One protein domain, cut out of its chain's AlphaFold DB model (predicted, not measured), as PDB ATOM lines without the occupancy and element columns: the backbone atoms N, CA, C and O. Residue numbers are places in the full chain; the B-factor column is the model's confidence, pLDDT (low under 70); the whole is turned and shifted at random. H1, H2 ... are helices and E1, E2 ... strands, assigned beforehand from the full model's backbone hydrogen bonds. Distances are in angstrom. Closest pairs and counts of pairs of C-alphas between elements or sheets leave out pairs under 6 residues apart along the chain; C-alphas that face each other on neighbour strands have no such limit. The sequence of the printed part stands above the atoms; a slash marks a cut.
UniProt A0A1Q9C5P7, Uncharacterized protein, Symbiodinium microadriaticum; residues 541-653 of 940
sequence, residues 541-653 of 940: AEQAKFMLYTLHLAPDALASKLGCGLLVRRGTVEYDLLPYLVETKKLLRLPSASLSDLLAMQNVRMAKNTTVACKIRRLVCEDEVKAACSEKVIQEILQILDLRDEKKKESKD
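Overview. This is residues 541 to 653 of the 940 residues of an uncharacterized protein of Symbiodinium microadriaticum (UniProt A0A1Q9C5P7). A long arm of two antiparallel strands, E1 and E2, with the small helix H1 at its tip, reaches away from a cluster of short helices, H2 to H6. The long helix H7 begins beside this cluster, and its residues 646 to 652 stick out beyond it. The printed part has 113 residues with seven named helices and two named strands, in the order E1 H1 E2 H2 H3 H4 H5 H6 H7, class mixed. It is loose, with a radius of gyration of the C-alphas of 18.5 A and spans of 60 by 38 by 23 A.

Arrangement. E1, residues 546 to 553, and E2, residues 566 to 575, are antiparallel neighbours at 154 degrees; N 550 and O 569, 2.9 A apart, are within hydrogen-bond range. E2 bends by 65 degrees at residue 572. H1, residues 556 to 562, is apart from H2, residues 577 to 583. H3, residues 586 to 589, is close to H2 but not clearly touching, the closest C-alphas, Leu 581 and Leu 587, being 5.0 A apart. H4, residues 592 to 601, touches H5, residues 612 to 620, at a shallow tilt of 28 degrees, the same way; the closest C-alphas, Ser 592 and Val 612, are 5.7 A apart. H6, residues 623 to 628, touches H2, the closest C-alphas, Val 625 and Pro 579, being 5.1 A apart. H7, residues 631 to 652, only just touches H5, with 3 pairs of C-alphas within 8 A, by residues 634 to 641 alone; the closest, Leu 641 and Ala 613, are 6.2 A apart. Every O i to N i+4 pair is within hydrogen-bond range in H2, H4, H5 and H6, but 2 of 3 in H1 and 13 of 18 in H7; H3 is too short for one.

Along the chain. E1 begins at C-alpha 546 (117.446, 138.697, 162.176) and is 23.1 A long; E2 is 24.5 A. H7, 32.3 A, ends at C-alpha 652 (77.183, 144.318, 158.769).

Size, cuts and confidence. The C-alphas farthest apart, Lys 561 and Asp 653, are 62.7 A apart. The printed part has no cut and no long link. Model pLDDT is under 70 at residues 541 to 544, 558, 562, 564, 567 and 653.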
ATOM      1  N   ALA A 541     120.653 147.295 154.468       47.81
ATOM      2  CA  ALA A 541     119.479 146.730 155.135       47.81
ATOM      3  C   ALA A 541     119.143 145.326 154.596       47.81
ATOM      4  O   ALA A 541     118.725 144.462 155.362       47.81
ATOM      5  N   GLU A 542     119.436 145.070 153.317       49.53
ATOM      6  CA  GLU A 542     119.354 143.755 152.652       49.53
ATOM      7  C   GLU A 542     120.328 142.704 153.233       49.53
ATOM      8  O   GLU A 542     120.228 141.526 152.912       49.53
ATOM      9  N   GLN A 543     121.263 143.105 154.106       56.00
ATOM     10  CA  GLN A 543     122.221 142.217 154.782       56.00
ATOM     11  C   GLN A 543     121.917 142.023 156.281       56.00
ATOM     12  O   GLN A 543     122.662 141.339 156.984       56.00
ATOM     13  N   ALA A 544     120.836 142.617 156.800       67.00
ATOM     14  CA  ALA A 544     120.477 142.531 158.213       67.00
ATOM     15  C   ALA A 544     119.807 141.184 158.544       67.00
ATOM     16  O   ALA A 544     118.586 141.054 158.479       67.00
ATOM     17  N   LYS A 545     120.604 140.181 158.935       81.75
ATOM     18  CA  LYS A 545     120.091 138.891 159.423       81.75
ATOM     19  C   LYS A 545     119.472 139.034 160.814       81.75
ATOM     20  O   LYS A 545     120.137 139.403 161.782       81.75
ATOM     21  N   PHE A 546     118.189 138.712 160.922       83.62
ATOM     22  CA  PHE A 546     117.446 138.697 162.176       83.62
ATOM     23  C   PHE A 546     117.503 137.305 162.800       83.62
ATOM     24  O   PHE A 546     117.318 136.296 162.125       83.62
ATOM     25  N   MET A 547     117.679 137.242 164.118       83.06
ATOM     26  CA  MET A 547     117.559 135.996 164.869       83.06
ATOM     27  C   MET A 547     116.496 136.093 165.958       83.06
ATOM     28  O   MET A 547     116.241 137.152 166.541       83.06
ATOM     29  N   LEU A 548     115.875 134.951 166.246       80.00
ATOM     30  CA  LEU A 548     115.035 134.776 167.424       80.00
ATOM     31  C   LEU A 548     115.929 134.593 168.654       80.00
ATOM     32  O   LEU A 548     116.916 133.866 168.607       80.00
ATOM     33  N   TYR A 549     115.558 135.218 169.768       80.38
ATOM     34  CA  TYR A 549     116.214 135.029 171.060       80.38
ATOM     35  C   TYR A 549     115.213 134.442 172.048       80.38
ATOM     36  O   TYR A 549     114.067 134.891 172.136       80.38
ATOM     37  N   THR A 550     115.649 133.427 172.786       73.62
ATOM     38  CA  THR A 550     114.837 132.700 173.766       73.62
ATOM     39  C   THR A 550     115.404 132.908 175.164       73.62
ATOM     40  O   THR A 550     116.619 132.903 175.352       73.62
ATOM     41  N   LEU A 551     114.527 133.113 176.145       79.06
ATOM     42  CA  LEU A 551     114.904 133.219 177.553       79.06
ATOM     43  C   LEU A 551     114.764 131.845 178.208       79.06
ATOM     44  O   LEU A 551     113.735 131.194 178.053       79.06
ATOM     45  N   HIS A 552     115.796 131.423 178.933       73.25
ATOM     46  CA  HIS A 552     115.847 130.153 179.660       73.25
ATOM     47  C   HIS A 552     116.226 130.432 181.108       73.25
ATOM     48  O   HIS A 552     117.087 131.271 181.361       73.25
ATOM     49  N   LEU A 553     115.631 129.714 182.057       75.56
ATOM     50  CA  LEU A 553     116.129 129.720 183.430       75.56
ATOM     51  C   LEU A 553     117.350 128.796 183.509       75.56
ATOM     52  O   LEU A 553     117.316 127.672 183.001       75.56
ATOM     53  N   ALA A 554     118.437 129.278 184.106       74.44
ATOM     54  CA  ALA A 554     119.600 128.452 184.400       74.44
ATOM     55  C   ALA A 554     119.262 127.502 185.563       74.44
ATOM     56  O   ALA A 554     118.739 127.972 186.572       74.44
ATOM     57  N   PRO A 555     119.584 126.196 185.481       79.75
ATOM     58  CA  PRO A 555     119.586 125.326 186.656       79.75
ATOM     59  C   PRO A 555     120.542 125.875 187.720       79.75
ATOM     60  O   PRO A 555     121.575 126.441 187.360       79.75
ATOM     61  N   ASP A 556     120.262 125.661 189.004       74.88
ATOM     62  CA  ASP A 556     120.966 126.328 190.114       74.88
ATOM     63  C   ASP A 556     122.498 126.182 190.045       74.88
ATOM     64  O   ASP A 556     123.234 127.153 190.188       74.88
ATOM     65  N   ALA A 557     123.001 124.991 189.704       72.25
ATOM     66  CA  ALA A 557     124.437 124.725 189.542       72.25
ATOM     67  C   ALA A 557     125.114 125.485 188.374       72.25
ATOM     68  O   ALA A 557     126.344 125.564 188.319       72.25
ATOM     69  N   LEU A 558     124.329 126.018 187.434       61.06
ATOM     70  CA  LEU A 558     124.767 126.912 186.359       61.06
ATOM     71  C   LEU A 558     124.510 128.382 186.726       61.06
ATOM     72  O   LEU A 558     125.370 129.220 186.465       61.06
ATOM     73  N   ALA A 559     123.392 128.686 187.393       76.75
ATOM     74  CA  ALA A 559     123.089 130.023 187.905       76.75
ATOM     75  C   ALA A 559     124.170 130.509 188.887       76.75
ATOM     76  O   ALA A 559     124.741 131.582 188.699       76.75
ATOM     77  N   SER A 560     124.553 129.665 189.850       73.25
ATOM     78  CA  SER A 560     125.632 129.930 190.816       73.25
ATOM     79  C   SER A 560     127.020 130.074 190.180       73.25
ATOM     80  O   SER A 560     127.916 130.628 190.807       73.25
ATOM     81  N   LYS A 561     127.223 129.587 188.946       71.50
ATOM     82  CA  LYS A 561     128.480 129.765 188.190       71.50
ATOM     83  C   LYS A 561     128.504 131.037 187.344       71.50
ATOM     84  O   LYS A 561     129.584 131.530 187.047       71.50
ATOM     85  N   LEU A 562     127.338 131.529 186.925       64.12
ATOM     86  CA  LEU A 562     127.199 132.695 186.046       64.12
ATOM     87  C   LEU A 562     126.764 133.966 186.793       64.12
ATOM     88  O   LEU A 562     126.729 135.037 186.196       64.12
ATOM     89  N   GLY A 563     126.396 133.854 188.072       73.62
ATOM     90  CA  GLY A 563     125.849 134.955 188.869       73.62
ATOM     91  C   GLY A 563     124.415 135.349 188.497       73.62
ATOM     92  O   GLY A 563     123.866 136.268 189.099       73.62
ATOM     93  N   CYS A 564     123.782 134.674 187.530       69.44
ATOM     94  CA  CYS A 564     122.423 134.974 187.089       69.44
ATOM     95  C   CYS A 564     121.600 133.708 186.800       69.44
ATOM     96  O   CYS A 564     122.063 132.748 186.186       69.44
ATOM     97  N   GLY A 565     120.329 133.724 187.212       78.12
ATOM     98  CA  GLY A 565     119.372 132.644 186.953       78.12
ATOM     99  C   GLY A 565     118.727 132.675 185.561       78.12
ATOM    100  O   GLY A 565     117.868 131.844 185.283       78.12
ATOM    101  N   LEU A 566     119.093 133.624 184.690       74.81
ATOM    102  CA  LEU A 566     118.405 133.896 183.424       74.81
ATOM    103  C   LEU A 566     119.397 133.973 182.257       74.81
ATOM    104  O   LEU A 566     120.277 134.829 182.231       74.81
ATOM    105  N   LEU A 567     119.216 133.101 181.266       69.44
ATOM    106  CA  LEU A 567     120.067 132.986 180.085       69.44
ATOM    107  C   LEU A 567     119.319 133.443 178.835       69.44
ATOM    108  O   LEU A 567     118.223 132.958 178.543       69.44
ATOM    109  N   VAL A 568     119.953 134.306 178.043       76.81
ATOM    110  CA  VAL A 568     119.505 134.618 176.683       76.81
ATOM    111  C   VAL A 568     120.188 133.647 175.721       76.81
ATOM    112  O   VAL A 568     121.410 133.648 175.600       76.81
ATOM    113  N   ARG A 569     119.417 132.808 175.023       73.88
ATOM    114  CA  ARG A 569     119.925 131.919 173.967       73.88
ATOM    115  C   ARG A 569     119.504 132.431 172.594       73.88
ATOM    116  O   ARG A 569     118.310 132.496 172.289       73.88
ATOM    117  N   ARG A 570     120.503 132.768 171.775       79.25
ATOM    118  CA  ARG A 570     120.379 133.017 170.332       79.25
ATOM    119  C   ARG A 570     119.862 131.736 169.657       79.25
ATOM    120  O   ARG A 570     120.341 130.647 169.966       79.25
ATOM    121  N   GLY A 571     118.838 131.857 168.815       76.44
ATOM    122  CA  GLY A 571     118.300 130.749 168.024       76.44
ATOM    123  C   GLY A 571     119.286 130.283 166.952       76.44
ATOM    124  O   GLY A 571     120.264 130.963 166.664       76.44
ATOM    125  N   THR A 572     119.041 129.119 166.356       78.19
ATOM    126  CA  THR A 572     119.918 128.534 165.325       78.19
ATOM    127  C   THR A 572     119.562 128.943 163.894       78.19
ATOM    128  O   THR A 572     120.309 128.618 162.977       78.19
ATOM    129  N   VAL A 573     118.436 129.632 163.692       80.62
ATOM    130  CA  VAL A 573     117.928 130.033 162.372       80.62
ATOM    131  C   VAL A 573     118.100 131.537 162.183       80.62
ATOM    132  O   VAL A 573     117.649 132.330 163.017       80.62
ATOM    133  N   GLU A 574     118.737 131.917 161.077       85.56
ATOM    134  CA  GLU A 574     118.762 133.291 160.575       85.56
ATOM    135  C   GLU A 574     117.574 133.533 159.650       85.56
ATOM    136  O   GLU A 574     117.273 132.723 158.777       85.56
ATOM    137  N   TYR A 575     116.916 134.669 159.843       85.00
ATOM    138  CA  TYR A 575     115.769 135.106 159.067       85.00
ATOM    139  C   TYR A 575     116.090 136.438 158.401       85.00
ATOM    140  O   TYR A 575     116.587 137.363 159.046       85.00
ATOM    141  N   ASP A 576     115.722 136.581 157.136       87.00
ATOM    142  CA  ASP A 576     115.591 137.896 156.519       87.00
ATOM    143  C   ASP A 576     114.311 138.595 157.009       87.00
ATOM    144  O   ASP A 576     113.447 137.983 157.652       87.00
ATOM    145  N   LEU A 577     114.189 139.903 156.756       87.31
ATOM    146  CA  LEU A 577     113.166 140.749 157.387       87.31
ATOM    147  C   LEU A 577     111.734 140.214 157.212       87.31
ATOM    148  O   LEU A 577     110.954 140.227 158.166       87.31
ATOM    149  N   LEU A 578     111.377 139.745 156.012       89.94
ATOM    150  CA  LEU A 578     110.026 139.262 155.725       89.94
ATOM    151  C   LEU A 578     109.721 137.925 156.441       89.94
ATOM    152  O   LEU A 578     108.767 137.918 157.227       89.94
ATOM    153  N   PRO A 579     110.530 136.850 156.304       91.44
ATOM    154  CA  PRO A 579     110.412 135.657 157.147       91.44
ATOM    155  C   PRO A 579     110.368 135.958 158.651       91.44
ATOM    156  O   PRO A 579     109.486 135.469 159.354       91.44
ATOM    157  N   TYR A 580     111.225 136.847 159.163       91.38
ATOM    158  CA  TYR A 580     111.212 137.221 160.583       91.38
ATOM    159  C   TYR A 580     109.869 137.832 161.025       91.38
ATOM    160  O   TYR A 580     109.365 137.544 162.119       91.38
ATOM    161  N   LEU A 581     109.263 138.681 160.190       91.31
ATOM    162  CA  LEU A 581     107.960 139.300 160.457       91.31
ATOM    163  C   LEU A 581     106.797 138.296 160.392       91.31
ATOM    164  O   LEU A 581     105.807 138.494 161.108       91.31
ATOM    165  N   VAL A 582     106.919 137.244 159.577       92.44
ATOM    166  CA  VAL A 582     105.973 136.118 159.504       92.44
ATOM    167  C   VAL A 582     106.120 135.224 160.735       92.44
ATOM    168  O   VAL A 582     105.162 135.103 161.497       92.44
ATOM    169  N   GLU A 583     107.317 134.703 161.013       89.81
ATOM    170  CA  GLU A 583     107.578 133.780 162.129       89.81
ATOM    171  C   GLU A 583     107.197 134.398 163.488       89.81
ATOM    172  O   GLU A 583     106.529 133.784 164.320       89.81
ATOM    173  N   THR A 584     107.519 135.681 163.696       89.62
ATOM    174  CA  THR A 584     107.129 136.417 164.917       89.62
ATOM    175  C   THR A 584     105.686 136.943 164.908       89.62
ATOM    176  O   THR A 584     105.275 137.633 165.851       89.62
ATOM    177  N   LYS A 585     104.915 136.676 163.843       92.25
ATOM    178  CA  LYS A 585     103.545 137.170 163.588       92.25
ATOM    179  C   LYS A 585     103.404 138.700 163.668       92.25
ATOM    180  O   LYS A 585     102.298 139.230 163.812       92.25
ATOM    181  N   LYS A 586     104.516 139.439 163.567       91.44
ATOM    182  CA  LYS A 586     104.557 140.912 163.579       91.44
ATOM    183  C   LYS A 586     103.933 141.508 162.315       91.44
ATOM    184  O   LYS A 586     103.370 142.598 162.397       91.44
ATOM    185  N   LEU A 587     103.943 140.773 161.198       91.44
ATOM    186  CA  LEU A 587     103.301 141.144 159.932       91.44
ATOM    187  C   LEU A 587     101.820 141.552 160.114       91.44
ATOM    188  O   LEU A 587     101.378 142.554 159.557       91.44
ATOM    189  N   LEU A 588     101.088 140.867 161.006       89.31
ATOM    190  CA  LEU A 588      99.683 141.146 161.363       89.31
ATOM    191  C   LEU A 588      99.439 142.487 162.094       89.31
ATOM    192  O   LEU A 588      98.283 142.792 162.422       89.31
ATOM    193  N   ARG A 589     100.498 143.254 162.397       90.31
ATOM    194  CA  ARG A 589     100.463 144.555 163.094       90.31
ATOM    195  C   ARG A 589     101.008 145.722 162.259       90.31
ATOM    196  O   ARG A 589     100.988 146.849 162.750       90.31
ATOM    197  N   LEU A 590     101.514 145.479 161.048       88.94
ATOM    198  CA  LEU A 590     102.070 146.541 160.204       88.94
ATOM    199  C   LEU A 590     100.967 147.395 159.550       88.94
ATOM    200  O   LEU A 590      99.900 146.874 159.215       88.94
ATOM    201  N   PRO A 591     101.200 148.707 159.349       88.69
ATOM    202  CA  PRO A 591     100.265 149.569 158.636       88.69
ATOM    203  C   PRO A 591     100.257 149.266 157.129       88.69
ATOM    204  O   PRO A 591     101.224 148.751 156.569       88.69
ATOM    205  N   SER A 592      99.175 149.657 156.446       88.19
ATOM    206  CA  SER A 592      98.990 149.412 155.002       88.19
ATOM    207  C   SER A 592     100.097 150.009 154.114       88.19
ATOM    208  O   SER A 592     100.331 149.487 153.025       88.19
ATOM    209  N   ALA A 593     100.779 151.064 154.582       85.75
ATOM    210  CA  ALA A 593     101.958 151.645 153.937       85.75
ATOM    211  C   ALA A 593     103.147 150.670 153.974       85.75
ATOM    212  O   ALA A 593     103.516 150.150 152.931       85.75
ATOM    213  N   SER A 594     103.628 150.286 155.163       89.81
ATOM    214  CA  SER A 594     104.756 149.348 155.320       89.81
ATOM    215  C   SER A 594     104.521 147.976 154.683       89.81
ATOM    216  O   SER A 594     105.468 147.328 154.253       89.81
ATOM    217  N   LEU A 595     103.265 147.530 154.576       89.25
ATOM    218  CA  LEU A 595     102.917 146.331 153.805       89.25
ATOM    219  C   LEU A 595     103.052 146.544 152.287       89.25
ATOM    220  O   LEU A 595     103.448 145.623 151.584       89.25
ATOM    221  N   SER A 596     102.747 147.740 151.777       88.50
ATOM    222  CA  SER A 596     103.050 148.120 150.391       88.50
ATOM    223  C   SER A 596     104.547 148.306 150.146       88.50
ATOM    224  O   SER A 596     105.005 147.945 149.068       88.50
ATOM    225  N   ASP A 597     105.303 148.802 151.127       87.88
ATOM    226  CA  ASP A 597     106.758 148.950 151.023       87.88
ATOM    227  C   ASP A 597     107.441 147.570 150.949       87.88
ATOM    228  O   ASP A 597     108.263 147.337 150.068       87.88
ATOM    229  N   LEU A 598     107.024 146.610 151.789       88.38
ATOM    230  CA  LEU A 598     107.482 145.211 151.725       88.38
ATOM    231  C   LEU A 598     107.105 144.523 150.403       88.38
ATOM    232  O   LEU A 598     107.927 143.813 149.829       88.38
ATOM    233  N   LEU A 599     105.888 144.748 149.893       88.06
ATOM    234  CA  LEU A 599     105.483 144.255 148.569       88.06
ATOM    235  C   LEU A 599     106.353 144.863 147.455       88.06
ATOM    236  O   LEU A 599     106.749 144.149 146.540       88.06
ATOM    237  N   ALA A 600     106.695 146.152 147.546       86.38
ATOM    238  CA  ALA A 600     107.559 146.823 146.576       86.38
ATOM    239  C   ALA A 600     109.010 146.311 146.618       86.38
ATOM    240  O   ALA A 600     109.598 146.116 145.557       86.38
ATOM    241  N   MET A 601     109.560 146.029 147.808       84.12
ATOM    242  CA  MET A 601     110.874 145.381 147.970       84.12
ATOM    243  C   MET A 601     110.911 144.004 147.289       84.12
ATOM    244  O   MET A 601     111.852 143.697 146.568       84.12
ATOM    245  N   GLN A 602     109.836 143.223 147.427       82.69
ATOM    246  CA  GLN A 602     109.657 141.928 146.755       82.69
ATOM    247  C   GLN A 602     109.220 142.051 145.274       82.69
ATOM    248  O   GLN A 602     108.870 141.061 144.639       82.69
ATOM    249  N   ASN A 603     109.209 143.261 144.696       85.75
ATOM    250  CA  ASN A 603     108.728 143.571 143.336       85.75
ATOM    251  C   ASN A 603     107.256 143.182 143.036       85.75
ATOM    252  O   ASN A 603     106.804 143.229 141.886       85.75
ATOM    253  N   VAL A 604     106.464 142.869 144.063       84.00
ATOM    254  CA  VAL A 604     105.074 142.414 143.955       84.00
ATOM    255  C   VAL A 604     104.133 143.599 143.743       84.00
ATOM    256  O   VAL A 604     103.839 144.381 144.651       84.00
ATOM    257  N   ARG A 605     103.590 143.726 142.529       80.75
ATOM    258  CA  ARG A 605     102.611 144.775 142.208       80.75
ATOM    259  C   ARG A 605     101.213 144.400 142.707       80.75
ATOM    260  O   ARG A 605     100.683 143.349 142.362       80.75
ATOM    261  N   MET A 606     100.583 145.305 143.457       82.56
ATOM    262  CA  MET A 606      99.172 145.222 143.862       82.56
ATOM    263  C   MET A 606      98.438 146.538 143.570       82.56
ATOM    264  O   MET A 606      99.062 147.589 143.409       82.56
ATOM    265  N   ALA A 607      97.104 146.499 143.518       81.06
ATOM    266  CA  ALA A 607      96.294 147.703 143.345       81.06
ATOM    267  C   ALA A 607      96.371 148.611 144.589       81.06
ATOM    268  O   ALA A 607      96.426 148.139 145.726       81.06
ATOM    269  N   LYS A 608      96.321 149.936 144.384       73.94
ATOM    270  CA  LYS A 608      96.457 150.929 145.472       73.94
ATOM    271  C   LYS A 608      95.423 150.745 146.595       73.94
ATOM    272  O   LYS A 608      95.741 150.988 147.755       73.94
ATOM    273  N   ASN A 609      94.231 150.257 146.251       78.75
ATOM    274  CA  ASN A 609      93.093 150.106 147.162       78.75
ATOM    275  C   ASN A 609      92.995 148.698 147.794       78.75
ATOM    276  O   ASN A 609      92.010 148.400 148.467       78.75
ATOM    277  N   THR A 610      93.972 147.807 147.581       86.62
ATOM    278  CA  THR A 610      93.928 146.439 148.128       86.62
ATOM    279  C   THR A 610      93.977 146.433 149.663       86.62
ATOM    280  O   THR A 610      94.789 147.127 150.281       86.62
ATOM    281  N   THR A 611      93.121 145.615 150.283       90.38
ATOM    282  CA  THR A 611      92.982 145.526 151.744       90.38
ATOM    283  C   THR A 611      94.252 145.007 152.428       90.38
ATOM    284  O   THR A 611      95.031 144.244 151.857       90.38
ATOM    285  N   VAL A 612      94.429 145.369 153.704       90.94
ATOM    286  CA  VAL A 612      95.527 144.868 154.555       90.94
ATOM    287  C   VAL A 612      95.556 143.336 154.607       90.94
ATOM    288  O   VAL A 612      96.634 142.755 154.536       90.94
ATOM    289  N   ALA A 613      94.394 142.674 154.666       90.75
ATOM    290  CA  ALA A 613      94.315 141.214 154.655       90.75
ATOM    291  C   ALA A 613      94.883 140.631 153.351       90.75
ATOM    292  O   ALA A 613      95.765 139.780 153.404       90.75
ATOM    293  N   CYS A 614      94.467 141.138 152.187       90.44
ATOM    294  CA  CYS A 614      94.969 140.658 150.896       90.44
ATOM    295  C   CYS A 614      96.469 140.936 150.694       90.44
ATOM    296  O   CYS A 614      97.168 140.078 150.156       90.44
ATOM    297  N   LYS A 615      96.991 142.078 151.177       92.19
ATOM    298  CA  LYS A 615      98.443 142.355 151.174       92.19
ATOM    299  C   LYS A 615      99.223 141.328 152.004       92.19
ATOM    300  O   LYS A 615     100.254 140.841 151.554       92.19
ATOM    301  N   ILE A 616      98.719 140.968 153.190       93.06
ATOM    302  CA  ILE A 616      99.354 139.966 154.061       93.06
ATOM    303  C   ILE A 616      99.255 138.564 153.446       93.06
ATOM    304  O   ILE A 616     100.273 137.883 153.380       93.06
ATOM    305  N   ARG A 617      98.083 138.151 152.930       93.62
ATOM    306  CA  ARG A 617      97.925 136.858 152.230       93.62
ATOM    307  C   ARG A 617      98.908 136.729 151.061       93.62
ATOM    308  O   ARG A 617      99.471 135.659 150.878       93.62
ATOM    309  N   ARG A 618      99.161 137.807 150.302       93.06
ATOM    310  CA  ARG A 618     100.160 137.796 149.221       93.06
ATOM    311  C   ARG A 618     101.593 137.671 149.755       93.06
ATOM    312  O   ARG A 618     102.289 136.767 149.320       93.06
ATOM    313  N   LEU A 619     101.995 138.499 150.726       91.69
ATOM    314  CA  LEU A 619     103.343 138.458 151.326       91.69
ATOM    315  C   LEU A 619     103.693 137.110 151.980       91.69
ATOM    316  O   LEU A 619     104.854 136.719 151.986       91.69
ATOM    317  N   VAL A 620     102.706 136.401 152.528       93.25
ATOM    318  CA  VAL A 620     102.891 135.062 153.118       93.25
ATOM    319  C   VAL A 620     103.050 133.969 152.044       93.25
ATOM    320  O   VAL A 620     103.611 132.914 152.319       93.25
ATOM    321  N   CYS A 621     102.613 134.229 150.808       90.94
ATOM    322  CA  CYS A 621     102.730 133.309 149.676       90.94
ATOM    323  C   CYS A 621     104.021 133.473 148.851       90.94
ATOM    324  O   CYS A 621     104.149 132.781 147.838       90.94
ATOM    325  N   GLU A 622     104.957 134.344 149.239       92.00
ATOM    326  CA  GLU A 622     106.266 134.449 148.575       92.00
ATOM    327  C   GLU A 622     107.188 133.283 148.967       92.00
ATOM    328  O   GLU A 622     107.130 132.766 150.086       92.00
ATOM    329  N   ASP A 623     108.046 132.844 148.048       88.31
ATOM    330  CA  ASP A 623     108.785 131.584 148.212       88.31
ATOM    331  C   ASP A 623     109.883 131.652 149.287       88.31
ATOM    332  O   ASP A 623     110.119 130.661 149.978       88.31
ATOM    333  N   GLU A 624     110.462 132.834 149.537       87.75
ATOM    334  CA  GLU A 624     111.355 133.081 150.684       87.75
ATOM    335  C   GLU A 624     110.675 132.768 152.028       87.75
ATOM    336  O   GLU A 624     111.303 132.241 152.947       87.75
ATOM    337  N   VAL A 625     109.375 133.062 152.144       89.00
ATOM    338  CA  VAL A 625     108.600 132.800 153.364       89.00
ATOM    339  C   VAL A 625     108.320 131.308 153.510       89.00
ATOM    340  O   VAL A 625     108.508 130.771 154.596       89.00
ATOM    341  N   LYS A 626     107.939 130.617 152.428       90.19
ATOM    342  CA  LYS A 626     107.710 129.158 152.452       90.19
ATOM    343  C   LYS A 626     108.985 128.361 152.742       90.19
ATOM    344  O   LYS A 626     108.904 127.278 153.309       90.19
ATOM    345  N   ALA A 627     110.147 128.882 152.346       87.94
ATOM    346  CA  ALA A 627     111.438 128.248 152.595       87.94
ATOM    347  C   ALA A 627     111.941 128.434 154.041       87.94
ATOM    348  O   ALA A 627     112.625 127.554 154.560       87.94
ATOM    349  N   ALA A 628     111.624 129.566 154.685       86.56
ATOM    350  CA  ALA A 628     112.192 129.947 155.985       86.56
ATOM    351  C   ALA A 628     111.215 129.875 157.179       86.56
ATOM    352  O   ALA A 628     111.664 129.779 158.323       86.56
ATOM    353  N   CYS A 629     109.900 129.922 156.948       89.25
ATOM    354  CA  CYS A 629     108.873 129.823 157.989       89.25
ATOM    355  C   CYS A 629     108.185 128.459 157.987       89.25
ATOM    356  O   CYS A 629     108.041 127.808 156.955       89.25
ATOM    357  N   SER A 630     107.697 128.034 159.153       88.81
ATOM    358  CA  SER A 630     106.937 126.783 159.234       88.81
ATOM    359  C   SER A 630     105.524 126.936 158.652       88.81
ATOM    360  O   SER A 630     104.810 127.894 158.963       88.81
ATOM    361  N   GLU A 631     105.077 125.940 157.878       90.25
ATOM    362  CA  GLU A 631     103.718 125.883 157.306       90.25
ATOM    363  C   GLU A 631     102.631 126.075 158.380       90.25
ATOM    364  O   GLU A 631     101.622 126.738 158.159       90.25
ATOM    365  N   LYS A 632     102.871 125.588 159.603       91.31
ATOM    366  CA  LYS A 632     101.977 125.814 160.745       91.31
ATOM    367  C   LYS A 632     101.798 127.304 161.073       91.31
ATOM    368  O   LYS A 632     100.672 127.736 161.304       91.31
ATOM    369  N   VAL A 633     102.871 128.099 161.087       90.00
ATOM    370  CA  VAL A 633     102.783 129.548 161.356       90.00
ATOM    371  C   VAL A 633     102.108 130.284 160.196       90.00
ATOM    372  O   VAL A 633     101.324 131.204 160.442       90.00
ATOM    373  N   ILE A 634     102.345 129.843 158.958       92.75
ATOM    374  CA  ILE A 634     101.656 130.328 157.752       92.75
ATOM    375  C   ILE A 634     100.136 130.111 157.877       92.75
ATOM    376  O   ILE A 634      99.371 131.077 157.813       92.75
ATOM    377  N   GLN A 635      99.698 128.882 158.161       93.19
ATOM    378  CA  GLN A 635      98.282 128.538 158.340       93.19
ATOM    379  C   GLN A 635      97.639 129.286 159.519       93.19
ATOM    380  O   GLN A 635      96.542 129.828 159.383       93.19
ATOM    381  N   GLU A 636      98.331 129.410 160.656       92.62
ATOM    382  CA  GLU A 636      97.845 130.191 161.802       92.62
ATOM    383  C   GLU A 636      97.673 131.689 161.469       92.62
ATOM    384  O   GLU A 636      96.775 132.339 162.006       92.62
ATOM    385  N   ILE A 637      98.489 132.262 160.574       92.88
ATOM    386  CA  ILE A 637      98.314 133.647 160.100       92.88
ATOM    387  C   ILE A 637      97.104 133.768 159.168       92.88
ATOM    388  O   ILE A 637      96.347 134.731 159.306       92.88
ATOM    389  N   LEU A 638      96.898 132.808 158.261       93.62
ATOM    390  CA  LEU A 638      95.744 132.787 157.356       93.62
ATOM    391  C   LEU A 638      94.426 132.682 158.141       93.62
ATOM    392  O   LEU A 638      93.576 133.560 158.001       93.62
ATOM    393  N   GLN A 639      94.329 131.739 159.083       93.38
ATOM    394  CA  GLN A 639      93.170 131.584 159.974       93.38
ATOM    395  C   GLN A 639      92.852 132.866 160.767       93.38
ATOM    396  O   GLN A 639      91.687 133.226 160.939       93.38
ATOM    397  N   ILE A 640      93.871 133.612 161.220       91.94
ATOM    398  CA  ILE A 640      93.672 134.907 161.899       91.94
ATOM    399  C   ILE A 640      93.113 135.984 160.949       91.94
ATOM    400  O   ILE A 640      92.465 136.921 161.420       91.94
ATOM    401  N   LEU A 641      93.347 135.891 159.637       92.38
ATOM    402  CA  LEU A 641      92.733 136.781 158.647       92.38
ATOM    403  C   LEU A 641      91.296 136.359 158.324       92.38
ATOM    404  O   LEU A 641      90.422 137.223 158.309       92.38
ATOM    405  N   ASP A 642      91.027 135.064 158.162       91.31
ATOM    406  CA  ASP A 642      89.671 134.549 157.923       91.31
ATOM    407  C   ASP A 642      88.726 134.916 159.080       91.31
ATOM    408  O   ASP A 642      87.746 135.634 158.871       91.31
ATOM    409  N   LEU A 643      89.132 134.643 160.326       89.00
ATOM    410  CA  LEU A 643      88.414 135.039 161.551       89.00
ATOM    411  C   LEU A 643      88.271 136.567 161.749       89.00
ATOM    412  O   LEU A 643      87.564 137.006 162.665       89.00
ATOM    413  N   ARG A 644      88.971 137.397 160.960       88.00
ATOM    414  CA  ARG A 644      88.826 138.868 160.925       88.00
ATOM    415  C   ARG A 644      87.922 139.350 159.795       88.00
ATOM    416  O   ARG A 644      87.406 140.460 159.902       88.00
ATOM    417  N   ASP A 645      87.784 138.577 158.726       87.88
ATOM    418  CA  ASP A 645      86.945 138.911 157.579       87.88
ATOM    419  C   ASP A 645      85.517 138.359 157.771       87.88
ATOM    420  O   ASP A 645      84.558 139.060 157.452       87.88
ATOM    421  N   GLU A 646      85.350 137.205 158.428       87.25
ATOM    422  CA  GLU A 646      84.055 136.690 158.919       87.25
ATOM    423  C   GLU A 646      83.371 137.673 159.879       87.25
ATOM    424  O   GLU A 646      82.241 138.094 159.649       87.25
ATOM    425  N   LYS A 647      84.101 138.149 160.898       84.50
ATOM    426  CA  LYS A 647      83.598 139.083 161.930       84.50
ATOM    427  C   LYS A 647      83.254 140.490 161.427       84.50
ATOM    428  O   LYS A 647      82.867 141.330 162.234       84.50
ATOM    429  N   LYS A 648      83.434 140.762 160.130       81.44
ATOM    430  CA  LYS A 648      82.941 141.973 159.448       81.44
ATOM    431  C   LYS A 648      81.648 141.731 158.667       81.44
ATOM    432  O   LYS A 648      80.940 142.693 158.400       81.44
ATOM    433  N   LYS A 649      81.364 140.479 158.292       81.69
ATOM    434  CA  LYS A 649      80.060 140.071 157.754       81.69
ATOM    435  C   LYS A 649      79.055 140.059 158.901       81.69
ATOM    436  O   LYS A 649      78.200 140.929 158.942       81.69
ATOM    437  N   GLU A 650      79.346 139.284 159.955       76.50
ATOM    438  CA  GLU A 650      78.542 139.185 161.191       76.50
ATOM    439  C   GLU A 650      78.190 140.524 161.872       76.50
ATOM    440  O   GLU A 650      77.299 140.552 162.722       76.50
ATOM    441  N   SER A 651      78.942 141.597 161.598       70.94
ATOM    442  CA  SER A 651      78.637 142.951 162.070       70.94
ATOM    443  C   SER A 651      77.773 143.746 161.094       70.94
ATOM    444  O   SER A 651      76.910 144.477 161.550       70.94
ATOM    445  N   LYS A 652      77.990 143.615 159.776       72.44
ATOM    446  CA  LYS A 652      77.183 144.318 158.769       72.44
ATOM    447  C   LYS A 652      75.767 143.746 158.722       72.44
ATOM    448  O   LYS A 652      74.807 144.502 158.787       72.44
ATOM    449  N   ASP A 653      75.670 142.419 158.738       66.81
ATOM    450  CA  ASP A 653      74.419 141.653 158.710       66.81
ATOM    451  C   ASP A 653      73.530 141.901 159.961       66.81
ATOM    452  O   ASP A 653      72.492 141.273 160.103       66.81
TER     453      ASP A 653